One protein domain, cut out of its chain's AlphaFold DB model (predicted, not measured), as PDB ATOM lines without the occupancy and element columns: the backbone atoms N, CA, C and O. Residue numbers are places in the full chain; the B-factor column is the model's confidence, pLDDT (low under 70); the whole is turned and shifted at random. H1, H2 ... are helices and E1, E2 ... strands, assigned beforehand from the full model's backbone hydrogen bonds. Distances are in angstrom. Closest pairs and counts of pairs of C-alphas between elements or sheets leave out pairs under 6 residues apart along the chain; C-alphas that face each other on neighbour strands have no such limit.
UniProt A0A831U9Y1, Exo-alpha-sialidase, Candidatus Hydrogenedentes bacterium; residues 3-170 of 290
ATOM      1  N   TYR A   3      28.750 -37.946 -36.382       95.50
ATOM      2  CA  TYR A   3      30.018 -37.865 -37.104       95.50
ATOM      3  C   TYR A   3      30.490 -39.248 -37.560       95.50
ATOM      4  O   TYR A   3      30.087 -40.282 -37.021       95.50
ATOM      5  N   ARG A   4      31.337 -39.246 -38.591       96.44
ATOM      6  CA  ARG A   4      32.005 -40.420 -39.160       96.44
ATOM      7  C   ARG A   4      33.430 -40.032 -39.522       96.44
ATOM      8  O   ARG A   4      33.687 -38.867 -39.827       96.44
ATOM      9  N   LEU A   5      34.333 -41.002 -39.513       96.88
ATOM     10  CA  LEU A   5      35.728 -40.812 -39.892       96.88
ATOM     11  C   LEU A   5      36.049 -41.632 -41.135       96.88
ATOM     12  O   LEU A   5      35.566 -42.753 -41.281       96.88
ATOM     13  N   SER A   6      36.895 -41.072 -41.989       96.69
ATOM     14  CA  SER A   6      37.560 -41.769 -43.085       96.69
ATOM     15  C   SER A   6      39.068 -41.662 -42.867       96.69
ATOM     16  O   SER A   6      39.557 -40.638 -42.384       96.69
ATOM     17  N   SER A   7      39.797 -42.731 -43.191       95.69
ATOM     18  CA  SER A   7      41.270 -42.752 -43.177       95.69
ATOM     19  C   SER A   7      41.874 -43.018 -44.563       95.69
ATOM     20  O   SER A   7      43.073 -43.255 -44.676       95.69
ATOM     21  N   ASP A   8      41.039 -42.958 -45.599       96.38
ATOM     22  CA  ASP A   8      41.306 -43.341 -46.987       96.38
ATOM     23  C   ASP A   8      40.700 -42.324 -47.968       96.38
ATOM     24  O   ASP A   8      40.024 -42.684 -48.924       96.38
ATOM     25  N   ASP A   9      40.899 -41.031 -47.696       94.31
ATOM     26  CA  ASP A   9      40.461 -39.931 -48.570       94.31
ATOM     27  C   ASP A   9      38.968 -39.988 -48.958       94.31
ATOM     28  O   ASP A   9      38.574 -39.687 -50.083       94.31
ATOM     29  N   ALA A  10      38.122 -40.311 -47.973       95.31
ATOM     30  CA  ALA A  10      36.667 -40.415 -48.077       95.31
ATOM     31  C   ALA A  10      36.135 -41.583 -48.933       95.31
ATOM     32  O   ALA A  10      34.940 -41.590 -49.245       95.31
ATOM     33  N   GLU A  11      36.963 -42.584 -49.257       97.44
ATOM     34  CA  GLU A  11      36.513 -43.814 -49.925       97.44
ATOM     35  C   GLU A  11      35.617 -44.668 -49.016       97.44
ATOM     36  O   GLU A  11      34.555 -45.132 -49.445       97.44
ATOM     37  N   THR A  12      35.991 -44.836 -47.744       97.50
ATOM     38  CA  THR A  12      35.183 -45.542 -46.744       97.50
ATOM     39  C   THR A  12      35.000 -44.726 -45.470       97.50
ATOM     40  O   THR A  12      35.714 -43.764 -45.189       97.50
ATOM     41  N   TRP A  13      33.980 -45.089 -44.690       98.00
ATOM     42  CA  TRP A  13      33.569 -44.341 -43.506       98.00
ATOM     43  C   TRP A  13      33.241 -45.279 -42.351       98.00
ATOM     44  O   TRP A  13      32.529 -46.266 -42.538       98.00
ATOM     45  N   SER A  14      33.678 -44.920 -41.143       97.31
ATOM     46  CA  SER A  14      33.310 -45.606 -39.897       97.31
ATOM     47  C   SER A  14      31.793 -45.666 -39.691       97.31
ATOM     48  O   SER A  14      31.046 -44.913 -40.320       97.31
ATOM     49  N   GLU A  15      31.320 -46.478 -38.748       95.44
ATOM     50  CA  GLU A  15      29.933 -46.377 -38.273       95.44
ATOM     51  C   GLU A  15      29.622 -44.961 -37.741       95.44
ATOM     52  O   GLU A  15      30.531 -44.288 -37.226       95.44
ATOM     53  N   PRO A  16      28.373 -44.474 -37.892       95.00
ATOM     54  CA  PRO A  16      27.964 -43.173 -37.381       95.00
ATOM     55  C   PRO A  16      27.966 -43.156 -35.855       95.00
ATOM     56  O   PRO A  16      27.399 -44.027 -35.201       95.00
ATOM     57  N   LYS A  17      28.572 -42.116 -35.283       95.00
ATOM     58  CA  LYS A  17      28.622 -41.882 -33.838       95.00
ATOM     59  C   LYS A  17      27.870 -40.610 -33.501       95.00
ATOM     60  O   LYS A  17      28.105 -39.568 -34.113       95.00
ATOM     61  N   GLN A  18      26.937 -40.695 -32.561       94.69
ATOM     62  CA  GLN A  18      26.121 -39.555 -32.165       94.69
ATOM     63  C   GLN A  18      26.950 -38.562 -31.348       94.69
ATOM     64  O   GLN A  18      27.630 -38.946 -30.400       94.69
ATOM     65  N   LEU A  19      26.850 -37.278 -31.688       95.25
ATOM     66  CA  LEU A  19      27.282 -36.202 -30.804       95.25
ATOM     67  C   LEU A  19      26.148 -35.824 -29.860       95.25
ATOM     68  O   LEU A  19      25.006 -35.634 -30.297       95.25
ATOM     69  N   THR A  20      26.484 -35.671 -28.583       94.62
ATOM     70  CA  THR A  20      25.547 -35.300 -27.525       94.62
ATOM     71  C   THR A  20      26.064 -34.091 -26.741       94.62
ATOM     72  O   THR A  20      27.266 -33.896 -26.566       94.62
ATOM     73  N   TYR A  21      25.136 -33.246 -26.306       94.81
ATOM     74  CA  TYR A  21      25.347 -32.108 -25.409       94.81
ATOM     75  C   TYR A  21      24.285 -32.040 -24.293       94.81
ATOM     76  O   TYR A  21      24.427 -31.257 -23.357       94.81
ATOM     77  N   GLU A  22      23.245 -32.872 -24.373       94.25
ATOM     78  CA  GLU A  22      22.232 -33.107 -23.347       94.25
ATOM     79  C   GLU A  22      22.258 -34.571 -22.906       94.25
ATOM     80  O   GLU A  22      22.528 -35.474 -23.705       94.25
ATOM     81  N   GLU A  23      21.899 -34.805 -21.645       92.31
ATOM     82  CA  GLU A  23      21.528 -36.139 -21.175       92.31
ATOM     83  C   GLU A  23      20.251 -36.615 -21.885       92.31
ATOM     84  O   GLU A  23      19.311 -35.841 -22.098       92.31
ATOM     85  N   GLY A  24      20.224 -37.894 -22.256       90.69
ATOM     86  CA  GLY A  24      19.115 -38.524 -22.967       90.69
ATOM     87  C   GLY A  24      19.502 -39.894 -23.512       90.69
ATOM     88  O   GLY A  24      20.662 -40.311 -23.411       90.69
ATOM     89  N   ALA A  25      18.531 -40.591 -24.093       92.56
ATOM     90  CA  ALA A  25      18.779 -41.855 -24.771       92.56
ATOM     91  C   ALA A  25      19.582 -41.626 -26.070       92.56
ATOM     92  O   ALA A  25      19.399 -40.602 -26.743       92.56
ATOM     93  N   PRO A  26      20.481 -42.553 -26.450       91.75
ATOM     94  CA  PRO A  26      21.061 -42.542 -27.786       91.75
ATOM     95  C   PRO A  26      19.980 -42.845 -28.832       91.75
ATOM     96  O   PRO A  26      18.925 -43.390 -28.518       91.75
ATOM     97  N   PHE A  27      20.262 -42.524 -30.091       93.12
ATOM     98  CA  PHE A  27      19.412 -42.943 -31.199       93.12
ATOM     99  C   PHE A  27      19.317 -44.470 -31.268       93.12
ATOM    100  O   PHE A  27      20.338 -45.151 -31.381       93.12
ATOM    101  N   ASP A  28      18.086 -44.975 -31.267       93.25
ATOM    102  CA  ASP A  28      17.762 -46.379 -31.481       93.25
ATOM    103  C   ASP A  28      17.009 -46.528 -32.818       93.25
ATOM    104  O   ASP A  28      15.904 -45.993 -32.953       93.25
ATOM    105  N   PRO A  29      17.567 -47.225 -33.826       92.81
ATOM    106  CA  PRO A  29      16.881 -47.438 -35.099       92.81
ATOM    107  C   PRO A  29      15.605 -48.285 -34.976       92.81
ATOM    108  O   PRO A  29      14.723 -48.139 -35.825       92.81
ATOM    109  N   ASP A  30      15.477 -49.122 -33.941       97.00
ATOM    110  CA  ASP A  30      14.273 -49.921 -33.676       97.00
ATOM    111  C   ASP A  30      13.202 -49.112 -32.916       97.00
ATOM    112  O   ASP A  30      12.020 -49.468 -32.927       97.00
ATOM    113  N   ASN A  31      13.593 -47.982 -32.314       95.69
ATOM    114  CA  ASN A  31      12.708 -47.035 -31.637       95.69
ATOM    115  C   ASN A  31      13.059 -45.564 -31.968       95.69
ATOM    116  O   ASN A  31      13.409 -44.778 -31.083       95.69
ATOM    117  N   PRO A  32      12.931 -45.131 -33.239       91.94
ATOM    118  CA  PRO A  32      13.438 -43.831 -33.696       91.94
ATOM    119  C   PRO A  32      12.676 -42.622 -33.130       91.94
ATOM    120  O   PRO A  32      13.086 -41.481 -33.338       91.94
ATOM    121  N   LEU A  33      11.550 -42.862 -32.451       94.44
ATOM    122  CA  LEU A  33      10.696 -41.843 -31.842       94.44
ATOM    123  C   LEU A  33      10.752 -41.872 -30.309       94.44
ATOM    124  O   LEU A  33       9.844 -41.337 -29.672       94.44
ATOM    125  N   ASP A  34      11.779 -42.497 -29.717       94.56
ATOM    126  CA  ASP A  34      11.963 -42.497 -28.266       94.56
ATOM    127  C   ASP A  34      11.900 -41.050 -27.731       94.56
ATOM    128  O   ASP A  34      12.698 -40.207 -28.162       94.56
ATOM    129  N   PRO A  35      10.958 -40.719 -26.828       91.19
ATOM    130  CA  PRO A  35      10.840 -39.375 -26.273       91.19
ATOM    131  C   PRO A  35      12.105 -38.905 -25.538       91.19
ATOM    132  O   PRO A  35      12.344 -37.698 -25.487       91.19
ATOM    133  N   GLU A  36      12.930 -39.824 -25.024       91.56
ATOM    134  CA  GLU A  36      14.218 -39.518 -24.389       91.56
ATOM    135  C   GLU A  36      15.334 -39.219 -25.408       91.56
ATOM    136  O   GLU A  36      16.402 -38.739 -25.021       91.56
ATOM    137  N   PHE A  37      15.090 -39.456 -26.703       91.44
ATOM    138  CA  PHE A  37      15.977 -39.097 -27.814       91.44
ATOM    139  C   PHE A  37      15.436 -37.922 -28.643       91.44
ATOM    140  O   PHE A  37      16.141 -36.936 -28.832       91.44
ATOM    141  N   ILE A  38      14.195 -38.002 -29.140       90.50
ATOM    142  CA  ILE A  38      13.690 -37.147 -30.235       90.50
ATOM    143  C   ILE A  38      13.634 -35.647 -29.898       90.50
ATOM    144  O   ILE A  38      13.658 -34.818 -30.802       90.50
ATOM    145  N   TRP A  39      13.602 -35.298 -28.608       88.75
ATOM    146  CA  TRP A  39      13.591 -33.914 -28.109       88.75
ATOM    147  C   TRP A  39      14.909 -33.488 -27.449       88.75
ATOM    148  O   TRP A  39      14.969 -32.454 -26.778       88.75
ATOM    149  N   ARG A  40      15.953 -34.310 -27.571       91.56
ATOM    150  CA  ARG A  40      17.276 -34.102 -26.983       91.56
ATOM    151  C   ARG A  40      18.312 -34.011 -28.084       91.56
ATOM    152  O   ARG A  40      18.202 -34.657 -29.120       91.56
ATOM    153  N   ASN A  41      19.381 -33.269 -27.821       92.44
ATOM    154  CA  ASN A  41      20.518 -33.188 -28.731       92.44
ATOM    155  C   ASN A  41      20.137 -32.667 -30.136       92.44
ATOM    156  O   ASN A  41      20.791 -33.016 -31.128       92.44
ATOM    157  N   GLU A  42      19.087 -31.837 -30.220       92.19
ATOM    158  CA  GLU A  42      18.699 -31.126 -31.439       92.19
ATOM    159  C   GLU A  42      19.826 -30.175 -31.819       92.19
ATOM    160  O   GLU A  42      20.100 -29.207 -31.125       92.19
ATOM    161  N   VAL A  43      20.542 -30.489 -32.893       94.75
ATOM    162  CA  VAL A  43      21.600 -29.635 -33.428       94.75
ATOM    163  C   VAL A  43      21.965 -30.119 -34.820       94.75
ATOM    164  O   VAL A  43      22.012 -31.328 -35.083       94.75
ATOM    165  N   TYR A  44      22.259 -29.183 -35.714       94.50
ATOM    166  CA  TYR A  44      22.790 -29.490 -37.037       94.50
ATOM    167  C   TYR A  44      24.084 -28.707 -37.317       94.50
ATOM    168  O   TYR A  44      24.347 -27.703 -36.646       94.50
ATOM    169  N   PRO A  45      24.908 -29.175 -38.274       92.25
ATOM    170  CA  PRO A  45      26.202 -28.576 -38.585       92.25
ATOM    171  C   PRO A  45      26.125 -27.090 -38.921       92.25
ATOM    172  O   PRO A  45      25.251 -26.661 -39.678       92.25
ATOM    173  N   GLY A  46      27.111 -26.332 -38.454       92.69
ATOM    174  CA  GLY A  46      27.481 -25.064 -39.063       92.69
ATOM    175  C   GLY A  46      28.151 -25.229 -40.429       92.69
ATOM    176  O   GLY A  46      28.250 -26.315 -41.000       92.69
ATOM    177  N   ASN A  47      28.650 -24.112 -40.936       92.06
ATOM    178  CA  ASN A  47      29.157 -23.953 -42.293       92.06
ATOM    179  C   ASN A  47      30.632 -24.371 -42.428       92.06
ATOM    180  O   ASN A  47      31.135 -24.505 -43.547       92.06
ATOM    181  N   ASN A  48      31.328 -24.558 -41.301       93.56
ATOM    182  CA  ASN A  48      32.752 -24.865 -41.257       93.56
ATOM    183  C   ASN A  48      33.150 -25.585 -39.957       93.56
ATOM    184  O   ASN A  48      32.427 -25.535 -38.964       93.56
ATOM    185  N   MET A  49      34.320 -26.219 -39.968       95.44
ATOM    186  CA  MET A  49      35.013 -26.778 -38.807       95.44
ATOM    187  C   MET A  49      36.471 -26.326 -38.882       95.44
ATOM    188  O   MET A  49      37.085 -26.410 -39.944       95.44
ATOM    189  N   ILE A  50      37.037 -25.870 -37.767       97.38
ATOM    190  CA  ILE A  50      38.445 -25.459 -37.715       97.38
ATOM    191  C   ILE A  50      39.256 -26.403 -36.842       97.38
ATOM    192  O   ILE A  50      38.740 -26.995 -35.897       97.38
ATOM    193  N   ARG A  51      40.554 -26.492 -37.132       97.56
ATOM    194  CA  ARG A  51      41.547 -26.935 -36.159       97.56
ATOM    195  C   ARG A  51      42.136 -25.690 -35.514       97.56
ATOM    196  O   ARG A  51      42.823 -24.929 -36.186       97.56
ATOM    197  N   HIS A  52      41.840 -25.496 -34.241       97.94
ATOM    198  CA  HIS A  52      42.384 -24.408 -33.447       97.94
ATOM    199  C   HIS A  52      43.899 -24.584 -33.251       97.94
ATOM    200  O   HIS A  52      44.400 -25.715 -33.262       97.94
ATOM    201  N   SER A  53      44.642 -23.498 -33.036       96.50
ATOM    202  CA  SER A  53      46.101 -23.513 -32.846       96.50
ATOM    203  C   SER A  53      46.564 -24.381 -31.672       96.50
ATOM    204  O   SER A  53      47.660 -24.939 -31.707       96.50
ATOM    205  N   ASN A  54      45.708 -24.579 -30.664       95.06
ATOM    206  CA  ASN A  54      45.949 -25.511 -29.552       95.06
ATOM    207  C   ASN A  54      45.762 -27.002 -29.920       95.06
ATOM    208  O   ASN A  54      45.948 -27.869 -29.070       95.06
ATOM    209  N   GLY A  55      45.394 -27.308 -31.166       96.25
ATOM    210  CA  GLY A  55      45.235 -28.659 -31.700       96.25
ATOM    211  C   GLY A  55      43.810 -29.216 -31.671       96.25
ATOM    212  O   GLY A  55      43.569 -30.216 -32.348       96.25
ATOM    213  N   THR A  56      42.881 -28.577 -30.957       97.62
ATOM    214  CA  THR A  56      41.477 -29.001 -30.837       97.62
ATOM    215  C   THR A  56      40.700 -28.725 -32.125       97.62
ATOM    216  O   THR A  56      40.846 -27.665 -32.734       97.62
ATOM    217  N   LEU A  57      39.842 -29.657 -32.543       98.06
ATOM    218  CA  LEU A  57      38.834 -29.392 -33.570       98.06
ATOM    219  C   LEU A  57      37.646 -28.660 -32.955       98.06
ATOM    220  O   LEU A  57      37.184 -29.050 -31.889       98.06
ATOM    221  N   ILE A  58      37.130 -27.638 -33.634       98.31
ATOM    222  CA  ILE A  58      35.959 -26.875 -33.197       98.31
ATOM    223  C   ILE A  58      34.918 -26.888 -34.306       98.31
ATOM    224  O   ILE A  58      35.182 -26.445 -35.428       98.31
ATOM    225  N   TRP A  59      33.720 -27.359 -33.967       97.69
ATOM    226  CA  TRP A  59      32.582 -27.432 -34.866       97.69
ATOM    227  C   TRP A  59      31.351 -26.755 -34.254       97.69
ATOM    228  O   TRP A  59      30.765 -27.288 -33.308       97.69
ATOM    229  N   PRO A  60      30.943 -25.576 -34.747       97.88
ATOM    230  CA  PRO A  60      29.749 -24.918 -34.256       97.88
ATOM    231  C   PRO A  60      28.492 -25.599 -34.804       97.88
ATOM    232  O   PRO A  60      28.431 -25.994 -35.967       97.88
ATOM    233  N   GLY A  61      27.469 -25.702 -33.965       97.44
ATOM    234  CA  GLY A  61      26.159 -26.238 -34.308       97.44
ATOM    235  C   GLY A  61      25.059 -25.188 -34.181       97.44
ATOM    236  O   GLY A  61      25.142 -24.290 -33.343       97.44
ATOM    237  N   ALA A  62      24.026 -25.297 -35.010       96.25
ATOM    238  CA  ALA A  62      22.821 -24.467 -34.967       96.25
ATOM    239  C   ALA A  62      21.617 -25.247 -34.448       96.25
ATOM    240  O   ALA A  62      21.614 -26.479 -34.469       96.25
ATOM    241  N   ALA A  63      20.581 -24.503 -34.055       93.62
ATOM    242  CA  ALA A  63      19.338 -25.037 -33.509       93.62
ATOM    243  C   ALA A  63      19.550 -25.886 -32.243       93.62
ATOM    244  O   ALA A  63      18.771 -26.792 -31.974       93.62
ATOM    245  N   ALA A  64      20.588 -25.567 -31.462       95.44
ATOM    246  CA  ALA A  64      20.822 -26.178 -30.160       95.44
ATOM    247  C   ALA A  64      19.669 -25.851 -29.205       95.44
ATOM    248  O   ALA A  64      19.191 -24.710 -29.171       95.44
ATOM    249  N   ASN A  65      19.251 -26.829 -28.406       93.75
ATOM    250  CA  ASN A  65      18.259 -26.603 -27.361       93.75
ATOM    251  C   ASN A  65      18.760 -25.596 -26.317       93.75
ATOM    252  O   ASN A  65      19.903 -25.656 -25.858       93.75
ATOM    253  N   VAL A  66      17.868 -24.695 -25.907       91.62
ATOM    254  CA  VAL A  66      18.088 -23.718 -24.830       91.62
ATOM    255  C   VAL A  66      17.247 -24.067 -23.591       91.62
ATOM    256  O   VAL A  66      16.234 -24.766 -23.722       91.62
ATOM    257  N   PRO A  67      17.618 -23.587 -22.386       85.50
ATOM    258  CA  PRO A  67      16.829 -23.817 -21.173       85.50
ATOM    259  C   PRO A  67      15.379 -23.310 -21.290       85.50
ATOM    260  O   PRO A  67      15.125 -22.252 -21.870       85.50
ATOM    261  N   TYR A  68      14.424 -24.061 -20.725       67.94
ATOM    262  CA  TYR A  68      12.974 -23.844 -20.892       67.94
ATOM    263  C   TYR A  68      12.495 -22.521 -20.281       67.94
ATOM    264  O   TYR A  68      11.540 -21.913 -20.757       67.94
ATOM    265  N   GLU A  69      13.146 -22.080 -19.214       65.94
ATOM    266  CA  GLU A  69      12.809 -20.885 -18.447       65.94
ATOM    267  C   GLU A  69      13.016 -19.568 -19.214       65.94
ATOM    268  O   GLU A  69      12.488 -18.545 -18.794       65.94
ATOM    269  N   ASN A  70      13.692 -19.583 -20.368       54.72
ATOM    270  CA  ASN A  70      13.974 -18.382 -21.168       54.72
ATOM    271  C   ASN A  70      12.991 -18.169 -22.340       54.72
ATOM    272  O   ASN A  70      13.340 -17.556 -23.351       54.72
ATOM    273  N   LYS A  71      11.754 -18.675 -22.213       60.97
ATOM    274  CA  LYS A  71      10.646 -18.529 -23.180       60.97
ATOM    275  C   LYS A  71      10.040 -17.120 -23.165       60.97
ATOM    276  O   LYS A  71       8.865 -16.934 -22.853       60.97
ATOM    277  N   GLU A  72      10.821 -16.113 -23.522       57.75
ATOM    278  CA  GLU A  72      10.283 -14.783 -23.804       57.75
ATOM    279  C   GLU A  72      10.158 -14.601 -25.317       57.75
ATOM    280  O   GLU A  72      11.151 -14.456 -26.031       57.75
ATOM    281  N   GLY A  73       8.928 -14.619 -25.836       62.34
ATOM    282  CA  GLY A  73       8.710 -14.242 -27.226       62.34
ATOM    283  C   GLY A  73       7.403 -14.708 -27.848       62.34
ATOM    284  O   GLY A  73       6.804 -15.716 -27.482       62.34
ATOM    285  N   LYS A  74       6.990 -13.953 -28.860       74.38
ATOM    286  CA  LYS A  74       6.070 -14.408 -29.896       74.38
ATOM    287  C   LYS A  74       6.915 -15.060 -30.990       74.38
ATOM    288  O   LYS A  74       8.003 -14.575 -31.287       74.38
ATOM    289  N   SER A  75       6.430 -16.131 -31.616       77.69
ATOM    290  CA  SER A  75       7.042 -16.548 -32.879       77.69
ATOM    291  C   SER A  75       6.638 -15.587 -33.990       77.69
ATOM    292  O   SER A  75       5.460 -15.262 -34.163       77.69
ATOM    293  N   TYR A  76       7.632 -15.177 -34.764       80.06
ATOM    294  CA  TYR A  76       7.456 -14.357 -35.956       80.06
ATOM    295  C   TYR A  76       7.713 -15.153 -37.240       80.06
ATOM    296  O   TYR A  76       7.687 -14.582 -38.328       80.06
ATOM    297  N   HIS A  77       7.955 -16.467 -37.131       80.75
ATOM    298  CA  HIS A  77       8.277 -17.327 -38.261       80.75
ATOM    299  C   HIS A  77       7.389 -18.582 -38.298       80.75
ATOM    300  O   HIS A  77       7.310 -19.288 -37.296       80.75
ATOM    301  N   PRO A  78       6.777 -18.943 -39.445       78.56
ATOM    302  CA  PRO A  78       5.818 -20.055 -39.522       78.56
ATOM    303  C   PRO A  78       6.394 -21.429 -39.145       78.56
ATOM    304  O   PRO A  78       5.644 -22.314 -38.753       78.56
ATOM    305  N   TRP A  79       7.712 -21.610 -39.259       79.81
ATOM    306  CA  TRP A  79       8.396 -22.881 -38.966       79.81
ATOM    307  C   TRP A  79       8.965 -22.986 -37.551       79.81
ATOM    308  O   TRP A  79       9.539 -24.012 -37.211       79.81
ATOM    309  N   VAL A  80       8.875 -21.926 -36.749       83.19
ATOM    310  CA  VAL A  80       9.458 -21.896 -35.405       83.19
ATOM    311  C   VAL A  80       8.316 -21.673 -34.438       83.19
ATOM    312  O   VAL A  80       7.627 -20.662 -34.527       83.19
ATOM    313  N   ALA A  81       8.054 -22.623 -33.547       84.06
ATOM    314  CA  ALA A  81       7.027 -22.436 -32.530       84.06
ATOM    315  C   ALA A  81       7.427 -21.293 -31.581       84.06
ATOM    316  O   ALA A  81       8.612 -21.059 -31.347       84.06
ATOM    317  N   ALA A  82       6.447 -20.579 -31.017       81.62
ATOM    318  CA  ALA A  82       6.726 -19.504 -30.053       81.62
ATOM    319  C   ALA A  82       7.477 -20.012 -28.816       81.62
ATOM    320  O   ALA A  82       8.144 -19.248 -28.128       81.62
ATOM    321  N   ASP A  83       7.372 -21.309 -28.555       81.81
ATOM    322  CA  ASP A  83       7.937 -21.985 -27.409       81.81
ATOM    323  C   ASP A  83       9.051 -22.981 -27.799       81.81
ATOM    324  O   ASP A  83       9.406 -23.854 -27.000       81.81
ATOM    325  N   ALA A  84       9.597 -22.830 -29.015       85.56
ATOM    326  CA  ALA A  84      10.694 -23.631 -29.545       85.56
ATOM    327  C   ALA A  84      11.955 -23.517 -28.676       85.56
ATOM    328  O   ALA A  84      12.351 -22.427 -28.262       85.56
ATOM    329  N   LYS A  85      12.607 -24.660 -28.443       88.25
ATOM    330  CA  LYS A  85      13.874 -24.747 -27.702       88.25
ATOM    331  C   LYS A  85      15.090 -24.706 -28.615       88.25
ATOM    332  O   LYS A  85      16.128 -24.195 -28.209       88.25
ATOM    333  N   SER A  86      14.961 -25.210 -29.835       91.50
ATOM    334  CA  SER A  86      16.033 -25.346 -30.818       91.50
ATOM    335  C   SER A  86      16.324 -24.034 -31.551       91.50
ATOM    336  O   SER A  86      16.215 -23.912 -32.769       91.50
ATOM    337  N   ILE A  87      16.682 -23.010 -30.774       93.25
ATOM    338  CA  ILE A  87      16.970 -21.644 -31.246       93.25
ATOM    339  C   ILE A  87      18.398 -21.193 -30.912       93.25
ATOM    340  O   ILE A  87      18.810 -20.093 -31.291       93.25
ATOM    341  N   GLY A  88      19.140 -22.007 -30.163       95.50
ATOM    342  CA  GLY A  88      20.488 -21.705 -29.713       95.50
ATOM    343  C   GLY A  88      21.574 -22.189 -30.666       95.50
ATOM    344  O   GLY A  88      21.332 -22.780 -31.720       95.50
ATOM    345  N   SER A  89      22.810 -21.956 -30.250       97.69
ATOM    346  CA  SER A  89      24.018 -22.466 -30.885       97.69
ATOM    347  C   SER A  89      25.063 -22.805 -29.828       97.69
ATOM    348  O   SER A  89      25.098 -22.185 -28.770       97.69
ATOM    349  N   LEU A  90      25.913 -23.788 -30.107       98.06
ATOM    350  CA  LEU A  90      27.045 -24.189 -29.267       98.06
ATOM    351  C   LEU A  90      28.196 -24.672 -30.147       98.06
ATOM    352  O   LEU A  90      28.012 -24.850 -31.350       98.06
ATOM    353  N   CYS A  91      29.359 -24.933 -29.554       98.31
ATOM    354  CA  CYS A  91      30.448 -25.629 -30.238       98.31
ATOM    355  C   CYS A  91      30.622 -27.049 -29.696       98.31
ATOM    356  O   CYS A  91      30.575 -27.270 -28.488       98.31
ATOM    357  N   PHE A  92      30.889 -27.996 -30.587       98.31
ATOM    358  CA  PHE A  92      31.509 -29.269 -30.252       98.31
ATOM    359  C   PHE A  92      33.021 -29.145 -30.416       98.31
ATOM    360  O   PHE A  92      33.502 -28.607 -31.413       98.31
ATOM    361  N   LEU A  93      33.759 -29.633 -29.429       98.19
ATOM    362  CA  LEU A  93      35.211 -29.627 -29.386       98.19
ATOM    363  C   LEU A  93      35.702 -31.069 -29.431       98.19
ATOM    364  O   LEU A  93      35.150 -31.914 -28.728       98.19
ATOM    365  N   ALA A  94      36.737 -31.343 -30.216       97.88
ATOM    366  CA  ALA A  94      37.280 -32.685 -30.375       97.88
ATOM    367  C   ALA A  94      38.799 -32.707 -30.217       97.88
ATOM    368  O   ALA A  94      39.512 -31.921 -30.846       97.88
ATOM    369  N   THR A  95      39.302 -33.659 -29.438       97.94
ATOM    370  CA  THR A  95      40.733 -33.973 -29.355       97.94
ATOM    371  C   THR A  95      40.987 -35.373 -29.887       97.94
ATOM    372  O   THR A  95      40.252 -36.301 -29.561       97.94
ATOM    373  N   TRP A  96      42.013 -35.531 -30.723       97.06
ATOM    374  CA  TRP A  96      42.356 -36.838 -31.280       97.06
ATOM    375  C   TRP A  96      42.905 -37.769 -30.197       97.06
ATOM    376  O   TRP A  96      43.887 -37.445 -29.529       97.06
ATOM    377  N   ASN A  97      42.307 -38.949 -30.084       97.31
ATOM    378  CA  ASN A  97      42.745 -40.043 -29.241       97.31
ATOM    379  C   ASN A  97      43.444 -41.094 -30.109       97.31
ATOM    380  O   ASN A  97      42.813 -41.849 -30.852       97.31
ATOM    381  N   SER A  98      44.774 -41.150 -30.028       96.19
ATOM    382  CA  SER A  98      45.574 -42.050 -30.864       96.19
ATOM    383  C   SER A  98      45.391 -43.531 -30.533       96.19
ATOM    384  O   SER A  98      45.583 -44.364 -31.416       96.19
ATOM    385  N   GLU A  99      45.046 -43.862 -29.285       97.31
ATOM    386  CA  GLU A  99      44.815 -45.246 -28.857       97.31
ATOM    387  C   GLU A  99      43.479 -45.758 -29.402       97.31
ATOM    388  O   GLU A  99      43.434 -46.811 -30.039       97.31
ATOM    389  N   ALA A 100      42.416 -44.965 -29.245       96.25
ATOM    390  CA  ALA A 100      41.097 -45.272 -29.791       96.25
ATOM    391  C   ALA A 100      41.020 -45.106 -31.322       96.25
ATOM    392  O   ALA A 100      40.097 -45.632 -31.945       96.25
ATOM    393  N   LYS A 101      41.981 -44.387 -31.923       95.75
ATOM    394  CA  LYS A 101      41.948 -43.917 -33.321       95.75
ATOM    395  C   LYS A 101      40.646 -43.175 -33.628       95.75
ATOM    396  O   LYS A 101      39.992 -43.427 -34.639       95.75
ATOM    397  N   ASP A 102      40.271 -42.289 -32.716       97.25
ATOM    398  CA  ASP A 102      38.989 -41.597 -32.722       97.25
ATOM    399  C   ASP A 102      39.108 -40.207 -32.089       97.25
ATOM    400  O   ASP A 102      40.170 -39.837 -31.592       97.25
ATOM    401  N   TYR A 103      38.027 -39.429 -32.097       97.19
ATOM    402  CA  TYR A 103      37.968 -38.149 -31.396       97.19
ATOM    403  C   TYR A 103      37.190 -38.249 -30.085       97.19
ATOM    404  O   TYR A 103      36.037 -38.684 -30.059       97.19
ATOM    405  N   ASP A 104      37.797 -37.739 -29.016       97.69
ATOM    406  CA  ASP A 104      37.112 -37.472 -27.758       97.69
ATOM    407  C   ASP A 104      36.372 -36.137 -27.889       97.69
ATOM    408  O   ASP A 104      36.988 -35.067 -27.945       97.69
ATOM    409  N   TRP A 105      35.045 -36.211 -27.990       97.56
ATOM    410  CA  TRP A 105      34.184 -35.046 -28.175       97.56
ATOM    411  C   TRP A 105      33.667 -34.492 -26.850       97.56
ATOM    412  O   TRP A 105      33.279 -35.229 -25.945       97.56
ATOM    413  N   LYS A 106      33.576 -33.165 -26.775       97.38
ATOM    414  CA  LYS A 106      32.934 -32.433 -25.687       97.38
ATOM    415  C   LYS A 106      32.079 -31.306 -26.247       97.38
ATOM    416  O   LYS A 106      32.518 -30.575 -27.128       97.38
ATOM    417  N   ALA A 107      30.880 -31.132 -25.711       97.44
ATOM    418  CA  ALA A 107      30.033 -30.000 -26.057       97.44
ATOM    419  C   ALA A 107      30.284 -28.796 -25.137       97.44
ATOM    420  O   ALA A 107      30.442 -28.946 -23.923       97.44
ATOM    421  N   GLY A 108      30.300 -27.606 -25.734       97.31
ATOM    422  CA  GLY A 108      30.223 -26.326 -25.043       97.31
ATOM    423  C   GLY A 108      28.806 -25.992 -24.580       97.31
ATOM    424  O   GLY A 108      27.844 -26.716 -24.843       97.31
ATOM    425  N   LYS A 109      28.671 -24.862 -23.886       96.62
ATOM    426  CA  LYS A 109      27.371 -24.356 -23.433       96.62
ATOM    427  C   LYS A 109      26.623 -23.668 -24.579       96.62
ATOM    428  O   LYS A 109      27.249 -22.925 -25.338       96.62
ATOM    429  N   PRO A 110      25.295 -23.848 -24.682       96.19
ATOM    430  CA  PRO A 110      24.501 -23.121 -25.656       96.19
ATOM    431  C   PRO A 110      24.458 -21.621 -25.348       96.19
ATOM    432  O   PRO A 110      24.391 -21.205 -24.191       96.19
ATOM    433  N   VAL A 111      24.438 -20.822 -26.410       96.81
ATOM    434  CA  VAL A 111      24.119 -19.394 -26.418       96.81
ATOM    435  C   VAL A 111      22.921 -19.165 -27.334       96.81
ATOM    436  O   VAL A 111      22.695 -19.923 -28.277       96.81
ATOM    437  N   TRP A 112      22.123 -18.139 -27.062       95.44
ATOM    438  CA  TRP A 112      20.926 -17.838 -27.839       95.44
ATOM    439  C   TRP A 112      20.575 -16.359 -27.772       95.44
ATOM    440  O   TRP A 112      21.146 -15.589 -26.997       95.44
ATOM    441  N   VAL A 113      19.607 -15.976 -28.596       93.44
ATOM    442  CA  VAL A 113      18.928 -14.683 -28.531       93.44
ATOM    443  C   VAL A 113      17.417 -14.916 -28.473       93.44
ATOM    444  O   VAL A 113      16.951 -15.945 -28.972       93.44
ATOM    445  N   PRO A 114      16.633 -13.991 -27.898       90.69
ATOM    446  CA  PRO A 114      15.177 -14.060 -27.963       90.69
ATOM    447  C   PRO A 114      14.660 -14.068 -29.409       90.69
ATOM    448  O   PRO A 114      15.275 -13.486 -30.307       90.69
ATOM    449  N   LEU A 115      13.474 -14.644 -29.631       90.25
ATOM    450  CA  LEU A 115      12.847 -14.673 -30.962       90.25
ATOM    451  C   LEU A 115      12.474 -13.280 -31.500       90.25
ATOM    452  O   LEU A 115      12.269 -13.132 -32.701       90.25
ATOM    453  N   SER A 116      12.427 -12.255 -30.641       89.44
ATOM    454  CA  SER A 116      12.279 -10.840 -31.024       89.44
ATOM    455  C   SER A 116      13.561 -10.217 -31.595       89.44
ATOM    456  O   SER A 116      13.494  -9.190 -32.272       89.44
ATOM    457  N   VAL A 117      14.721 -10.843 -31.366       92.56
ATOM    458  CA  VAL A 117      16.019 -10.445 -31.936       92.56
ATOM    459  C   VAL A 117      16.282 -11.185 -33.246       92.56
ATOM    460  O   VAL A 117      16.733 -10.585 -34.219       92.56
ATOM    461  N   SER A 118      15.986 -12.486 -33.289       93.75
ATOM    462  CA  SER A 118      16.029 -13.282 -34.515       93.75
ATOM    463  C   SER A 118      14.871 -14.265 -34.530       93.75
ATOM    464  O   SER A 118      14.820 -15.171 -33.700       93.75
ATOM    465  N   SER A 119      13.977 -14.151 -35.515       92.44
ATOM    466  CA  SER A 119      12.734 -14.943 -35.573       92.44
ATOM    467  C   SER A 119      12.940 -16.452 -35.731       92.44
ATOM    468  O   SER A 119      11.979 -17.218 -35.664       92.44
ATOM    469  N   ARG A 120      14.187 -16.890 -35.938       92.19
ATOM    470  CA  ARG A 120      14.587 -18.298 -36.038       92.19
ATOM    471  C   ARG A 120      15.751 -18.671 -35.117       92.19
ATOM    472  O   ARG A 120      16.376 -19.700 -35.339       92.19
ATOM    473  N   GLY A 121      16.085 -17.826 -34.142       93.69
ATOM    474  CA  GLY A 121      17.267 -18.022 -33.306       93.69
ATOM    475  C   GLY A 121      18.584 -17.827 -34.064       93.69
ATOM    476  O   GLY A 121      18.655 -17.055 -35.028       93.69
ATOM    477  N   LEU A 122      19.632 -18.512 -33.610       96.06
ATOM    478  CA  LEU A 122      20.979 -18.471 -34.182       96.06
ATOM    479  C   LEU A 122      21.187 -19.644 -35.140       96.06
ATOM    480  O   LEU A 122      21.195 -20.802 -34.730       96.06
ATOM    481  N   MET A 123      21.375 -19.343 -36.425       95.94
ATOM    482  CA  MET A 123      21.388 -20.363 -37.476       95.94
ATOM    483  C   MET A 123      22.678 -20.326 -38.294       95.94
ATOM    484  O   MET A 123      23.302 -19.272 -38.425       95.94
ATOM    485  N   GLU A 124      23.025 -21.475 -38.884       96.38
ATOM    486  CA  GLU A 124      24.129 -21.649 -39.851       96.38
ATOM    487  C   GLU A 124      25.431 -20.921 -39.436       96.38
ATOM    488  O   GLU A 124      25.865 -20.001 -40.142       96.38
ATOM    489  N   PRO A 125      26.019 -21.263 -38.267       97.94
ATOM    490  CA  PRO A 125      27.232 -20.626 -37.777       97.94
ATOM    491  C   PRO A 125      28.435 -20.870 -38.678       97.94
ATOM    492  O   PRO A 125      28.646 -21.981 -39.155       97.94
ATOM    493  N   GLU A 126      29.288 -19.864 -38.794       98.19
ATOM    494  CA  GLU A 126      30.661 -19.970 -39.273       98.19
ATOM    495  C   GLU A 126      31.619 -19.742 -38.098       98.19
ATOM    496  O   GLU A 126      31.354 -18.902 -37.238       98.19
ATOM    497  N   VAL A 127      32.737 -20.469 -38.072       98.44
ATOM    498  CA  VAL A 127      33.763 -20.374 -37.026       98.44
ATOM    499  C   VAL A 127      35.113 -19.973 -37.612       98.44
ATOM    500  O   VAL A 127      35.501 -20.450 -38.676       98.44
ATOM    501  N   ALA A 128      35.847 -19.130 -36.891       98.31
ATOM    502  CA  ALA A 128      37.251 -18.844 -37.145       98.31
ATOM    503  C   ALA A 128      38.010 -18.666 -35.825       98.31
ATOM    504  O   ALA A 128      37.466 -18.161 -34.846       98.31
ATOM    505  N   GLU A 129      39.281 -19.049 -35.804       98.25
ATOM    506  CA  GLU A 129      40.212 -18.593 -34.774       98.25
ATOM    507  C   GLU A 129      40.713 -17.204 -35.168       98.25
ATOM    508  O   GLU A 129      41.143 -17.022 -36.313       98.25
ATOM    509  N   ILE A 130      40.648 -16.239 -34.250       97.81
ATOM    510  CA  ILE A 130      41.202 -14.894 -34.439       97.81
ATOM    511  C   ILE A 130      42.633 -14.800 -33.889       97.81
ATOM    512  O   ILE A 130      43.078 -15.673 -33.151       97.81
ATOM    513  N   LYS A 131      43.387 -13.768 -34.284       96.75
ATOM    514  CA  LYS A 131      44.849 -13.651 -34.082       96.75
ATOM    515  C   LYS A 131      45.362 -13.887 -32.660       96.75
ATOM    516  O   LYS A 131      46.514 -14.281 -32.508       96.75
ATOM    517  N   ASP A 132      44.555 -13.617 -31.642       96.44
ATOM    518  CA  ASP A 132      44.922 -13.816 -30.235       96.44
ATOM    519  C   ASP A 132      44.504 -15.187 -29.671       96.44
ATOM    520  O   ASP A 132      44.612 -15.413 -28.468       96.44
ATOM    521  N   GLY A 133      44.054 -16.111 -30.526       97.44
ATOM    522  CA  GLY A 133      43.643 -17.462 -30.146       97.44
ATOM    523  C   GLY A 133      42.225 -17.548 -29.584       97.44
ATOM    524  O   GLY A 133      41.816 -18.600 -29.100       97.44
ATOM    525  N   ARG A 134      41.447 -16.461 -29.612       98.44
ATOM    526  CA  ARG A 134      40.009 -16.542 -29.333       98.44
ATOM    527  C   ARG A 134      39.270 -17.166 -30.517       98.44
ATOM    528  O   ARG A 134      39.722 -17.128 -31.662       98.44
ATOM    529  N   VAL A 135      38.083 -17.703 -30.251       98.62
ATOM    530  CA  VAL A 135      37.214 -18.289 -31.282       98.62
ATOM    531  C   VAL A 135      36.080 -17.323 -31.588       98.62
ATOM    532  O   VAL A 135      35.301 -16.984 -30.702       98.62
ATOM    533  N   LEU A 136      35.968 -16.897 -32.841       98.75
ATOM    534  CA  LEU A 136      34.874 -16.079 -33.351       98.75
ATOM    535  C   LEU A 136      33.828 -16.974 -34.018       98.75
ATOM    536  O   LEU A 136      34.150 -17.709 -34.952       98.75
ATOM    537  N   ILE A 137      32.575 -16.862 -33.574       98.69
ATOM    538  CA  ILE A 137      31.418 -17.478 -34.230       98.69
ATOM    539  C   ILE A 137      30.531 -16.379 -34.801       98.69
ATOM    540  O   ILE A 137      30.181 -15.446 -34.082       98.69
ATOM    541  N   ILE A 138      30.141 -16.502 -36.069       98.75
ATOM    542  CA  ILE A 138      29.177 -15.607 -36.720       98.75
ATOM    543  C   ILE A 138      27.975 -16.431 -37.185       98.75
ATOM    544  O   ILE A 138      28.127 -17.487 -37.789       98.75
ATOM    545  N   TRP A 139      26.766 -15.943 -36.927       98.62
ATOM    546  CA  TRP A 139      25.500 -16.564 -37.306       98.62
ATOM    547  C   TRP A 139      24.736 -15.715 -38.305       98.62
ATOM    548  O   TRP A 139      24.781 -14.478 -38.279       98.62
ATOM    549  N   ARG A 140      23.913 -16.378 -39.120       96.75
ATOM    550  CA  ARG A 140      22.789 -15.682 -39.747       96.75
ATOM    551  C   ARG A 140      21.668 -15.496 -38.720       96.75
ATOM    552  O   ARG A 140      21.350 -16.415 -37.966       96.75
ATOM    553  N   GLY A 141      21.035 -14.328 -38.746       93.94
ATOM    554  CA  GLY A 141      19.744 -14.083 -38.106       93.94
ATOM    555  C   GLY A 141      18.640 -13.914 -39.144       93.94
ATOM    556  O   GLY A 141      18.918 -13.727 -40.327       93.94
ATOM    557  N   SER A 142      17.386 -14.002 -38.714       93.81
ATOM    558  CA  SER A 142      16.228 -13.600 -39.520       93.81
ATOM    559  C   SER A 142      15.604 -12.362 -38.896       93.81
ATOM    560  O   SER A 142      15.590 -12.237 -37.675       93.81
ATOM    561  N   ASP A 143      15.099 -11.457 -39.726       94.88
ATOM    562  CA  ASP A 143      14.376 -10.276 -39.264       94.88
ATOM    563  C   ASP A 143      13.134 -10.642 -38.434       94.88
ATOM    564  O   ASP A 143      12.608 -11.763 -38.467       94.88
ATOM    565  N   THR A 144      12.680  -9.654 -37.681       92.88
ATOM    566  CA  THR A 144      11.463  -9.630 -36.879       92.88
ATOM    567  C   THR A 144      10.771  -8.280 -37.115       92.88
ATOM    568  O   THR A 144      11.359  -7.379 -37.724       92.88
ATOM    569  N   PRO A 145       9.534  -8.082 -36.631       90.31
ATOM    570  CA  PRO A 145       8.910  -6.761 -36.643       90.31
ATOM    571  C   PRO A 145       9.722  -5.684 -35.902       90.31
ATOM    572  O   PRO A 145       9.609  -4.506 -36.236       90.31
ATOM    573  N   GLU A 146      10.529  -6.068 -34.908       90.25
ATOM    574  CA  GLU A 146      11.321  -5.162 -34.070       90.25
ATOM    575  C   GLU A 146      12.791  -5.047 -34.514       90.25
ATOM    576  O   GLU A 146      13.425  -4.008 -34.315       90.25
ATOM    577  N   THR A 147      13.334  -6.095 -35.135       92.50
ATOM    578  CA  THR A 147      14.757  -6.239 -35.452       92.50
ATOM    579  C   THR A 147      14.937  -6.549 -36.932       92.50
ATOM    580  O   THR A 147      14.516  -7.585 -37.430       92.50
ATOM    581  N   GLN A 148      15.607  -5.661 -37.663       95.19
ATOM    582  CA  GLN A 148      15.922  -5.891 -39.077       95.19
ATOM    583  C   GLN A 148      16.906  -7.056 -39.257       95.19
ATOM    584  O   GLN A 148      17.655  -7.389 -38.343       95.19
ATOM    585  N   GLY A 149      16.975  -7.635 -40.460       95.56
ATOM    586  CA  GLY A 149      17.937  -8.702 -40.742       95.56
ATOM    587  C   GLY A 149      19.393  -8.237 -40.611       95.56
ATOM    588  O   GLY A 149      19.811  -7.225 -41.198       95.56
ATOM    589  N   ARG A 150      20.149  -8.993 -39.810       96.75
ATOM    590  CA  ARG A 150      21.543  -8.758 -39.418       96.75
ATOM    591  C   ARG A 150      22.321 -10.073 -39.350       96.75
ATOM    592  O   ARG A 150      21.740 -11.163 -39.329       96.75
ATOM    593  N   LYS A 151      23.648  -9.954 -39.265       98.19
ATOM    594  CA  LYS A 151      24.515 -11.020 -38.753       98.19
ATOM    595  C   LYS A 151      24.787 -10.787 -37.271       98.19
ATOM    596  O   LYS A 151      24.855  -9.646 -36.814       98.19
ATOM    597  N   TRP A 152      24.947 -11.881 -36.549       98.50
ATOM    598  CA  TRP A 152      25.197 -11.886 -35.113       98.50
ATOM    599  C   TRP A 152      26.503 -12.609 -34.848       98.50
ATOM    600  O   TRP A 152      26.839 -13.518 -35.599       98.50
ATOM    601  N   PHE A 153      27.229 -12.245 -33.802       98.75
ATOM    602  CA  PHE A 153      28.466 -12.923 -33.446       98.75
ATOM    603  C   PHE A 153      28.622 -13.089 -31.940       98.75
ATOM    604  O   PHE A 153      27.946 -12.440 -31.141       98.75
ATOM    605  N   SER A 154      29.525 -13.983 -31.566       98.75
ATOM    606  CA  SER A 154      30.023 -14.152 -30.208       98.75
ATOM    607  C   SER A 154      31.485 -14.576 -30.263       98.75
ATOM    608  O   SER A 154      31.960 -15.078 -31.285       98.75
ATOM    609  N   VAL A 155      32.190 -14.366 -29.157       98.56
ATOM    610  CA  VAL A 155      33.588 -14.745 -28.997       98.56
ATOM    611  C   VAL A 155      33.713 -15.722 -27.837       98.56
ATOM    612  O   VAL A 155      33.065 -15.561 -26.804       98.56
ATOM    613  N   SER A 156      34.569 -16.722 -27.999       98.56
ATOM    614  CA  SER A 156      35.017 -17.598 -26.924       98.56
ATOM    615  C   SER A 156      36.466 -17.308 -26.561       98.56
ATOM    616  O   SER A 156      37.323 -17.217 -27.443       98.56
ATOM    617  N   GLU A 157      36.742 -17.237 -25.263       97.69
ATOM    618  CA  GLU A 157      38.100 -17.143 -24.708       97.69
ATOM    619  C   GLU A 157      38.627 -18.500 -24.210       97.69
ATOM    620  O   GLU A 157      39.802 -18.631 -23.888       97.69
ATOM    621  N   ASP A 158      37.774 -19.529 -24.167       97.38
ATOM    622  CA  ASP A 158      38.076 -20.859 -23.625       97.38
ATOM    623  C   ASP A 158      37.980 -21.967 -24.690       97.38
ATOM    624  O   ASP A 158      37.622 -23.113 -24.409       97.38
ATOM    625  N   GLY A 159      38.322 -21.624 -25.938       94.69
ATOM    626  CA  GLY A 159      38.425 -22.574 -27.050       94.69
ATOM    627  C   GLY A 159      37.083 -23.076 -27.590       94.69
ATOM    628  O   GLY A 159      37.042 -24.127 -28.217       94.69
ATOM    629  N   GLY A 160      35.991 -22.348 -27.352       96.50
ATOM    630  CA  GLY A 160      34.636 -22.673 -27.808       96.50
ATOM    631  C   GLY A 160      33.744 -23.309 -26.736       96.50
ATOM    632  O   GLY A 160      32.606 -23.669 -27.034       96.50
ATOM    633  N   MET A 161      34.226 -23.469 -25.500       97.75
ATOM    634  CA  MET A 161      33.457 -24.104 -24.423       97.75
ATOM    635  C   MET A 161      32.344 -23.191 -23.898       97.75
ATOM    636  O   MET A 161      31.243 -23.656 -23.587       97.75
ATOM    637  N   THR A 162      32.606 -21.889 -23.832       98.25
ATOM    638  CA  THR A 162      31.628 -20.844 -23.550       98.25
ATOM    639  C   THR A 162      31.704 -19.741 -24.599       98.25
ATOM    640  O   THR A 162      32.755 -19.461 -25.175       98.25
ATOM    641  N   LEU A 163      30.554 -19.133 -24.875       98.38
ATOM    642  CA  LEU A 163      30.399 -18.045 -25.831       98.38
ATOM    643  C   LEU A 163      29.957 -16.796 -25.066       98.38
ATOM    644  O   LEU A 163      29.067 -16.869 -24.214       98.38
ATOM    645  N   SER A 164      30.578 -15.652 -25.356       98.31
ATOM    646  CA  SER A 164      30.176 -14.353 -24.816       98.31
ATOM    647  C   SER A 164      28.715 -14.025 -25.171       98.31
ATOM    648  O   SER A 164      28.154 -14.613 -26.105       98.31
ATOM    649  N   PRO A 165      28.087 -13.032 -24.515       97.94
ATOM    650  CA  PRO A 165      26.804 -12.510 -24.976       97.94
ATOM    651  C   PRO A 165      26.836 -12.172 -26.472       97.94
ATOM    652  O   PRO A 165      27.832 -11.646 -26.979       97.94
ATOM    653  N   VAL A 166      25.753 -12.511 -27.173       98.31
ATOM    654  CA  VAL A 166      25.632 -12.332 -28.624       98.31
ATOM    655  C   VAL A 166      25.528 -10.850 -28.960       98.31
ATOM    656  O   VAL A 166      24.783 -10.106 -28.322       98.31
ATOM    657  N   GLN A 167      26.254 -10.430 -29.989       98.31
ATOM    658  CA  GLN A 167      26.314  -9.047 -30.448       98.31
ATOM    659  C   GLN A 167      25.984  -8.943 -31.939       98.31
ATOM    660  O   GLN A 167      26.156  -9.891 -32.702       98.31
ATOM    661  N   GLU A 168      25.482  -7.783 -32.368       98.25
ATOM    662  CA  GLU A 168      25.296  -7.470 -33.791       98.25
ATOM    663  C   GLU A 168      26.667  -7.301 -34.451       98.25
ATOM    664  O   GLU A 168      27.478  -6.502 -33.978       98.25
ATOM    665  N   LEU A 169      26.909  -8.007 -35.558       98.69
ATOM    666  CA  LEU A 169      28.092  -7.780 -36.380       98.69
ATOM    667  C   LEU A 169      27.930  -6.453 -37.126       98.69
ATOM    668  O   LEU A 169      26.927  -6.229 -37.808       98.69
ATOM    669  N   LYS A 170      28.920  -5.577 -36.981       98.69
ATOM    670  CA  LYS A 170      28.933  -4.216 -37.529       98.69
ATOM    671  C   LYS A 170      30.198  -3.980 -38.334       98.69
ATOM    672  O   LYS A 170      31.078  -4.840 -38.389       98.69
TER     673      LYS A 170
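Overview. This is residues 3 to 170 of the 290 residues of the protein "Exo-alpha-sialidase" of Candidatus Hydrogenedentes bacterium (UniProt A0A831U9Y1). Amid long loops, with little regular structure, two small sheets lie partly face to face as a sandwich, strands crossed at 40 degrees; H1 lies outside it. The 168 printed residues hold H1, then the meanders E1 E2 E3 and E4 E5 E6, successive strands antiparallel; 50 are in named elements, mostly strand. It is compact, radius of gyration of the C-alphas 16.8 A, spanning 52 by 47 by 28 A.

Arrangement. H1, residues 35 to 38, is on neither sheet. Hairpins join E1, residues 57 to 65, E2, 86 to 97, and E3, 102 to 107; N 59 and O 92, 2.9 A, and N 93 and O 106, 2.8 A, are within hydrogen-bond range. So are, in the hairpins of E4, 123 to 129, E5, 135 to 140, and E6, 151 to 156, N 126 and O 138, 2.8 A, and N 137 and O 154, 3.0 A. Ala 62 and Met 123, closest C-alphas of E1 and E4, are 5.0 A apart.

Along the chain. H1 begins at C-alpha 35 (10.840, -39.375, -26.273); E2 is 30.5 A long; E6 ends at C-alpha 156 (35.017, -17.598, -26.924).

Size, cuts and confidence. The printed part has no cut. Residues 68 to 73 are under pLDDT 70.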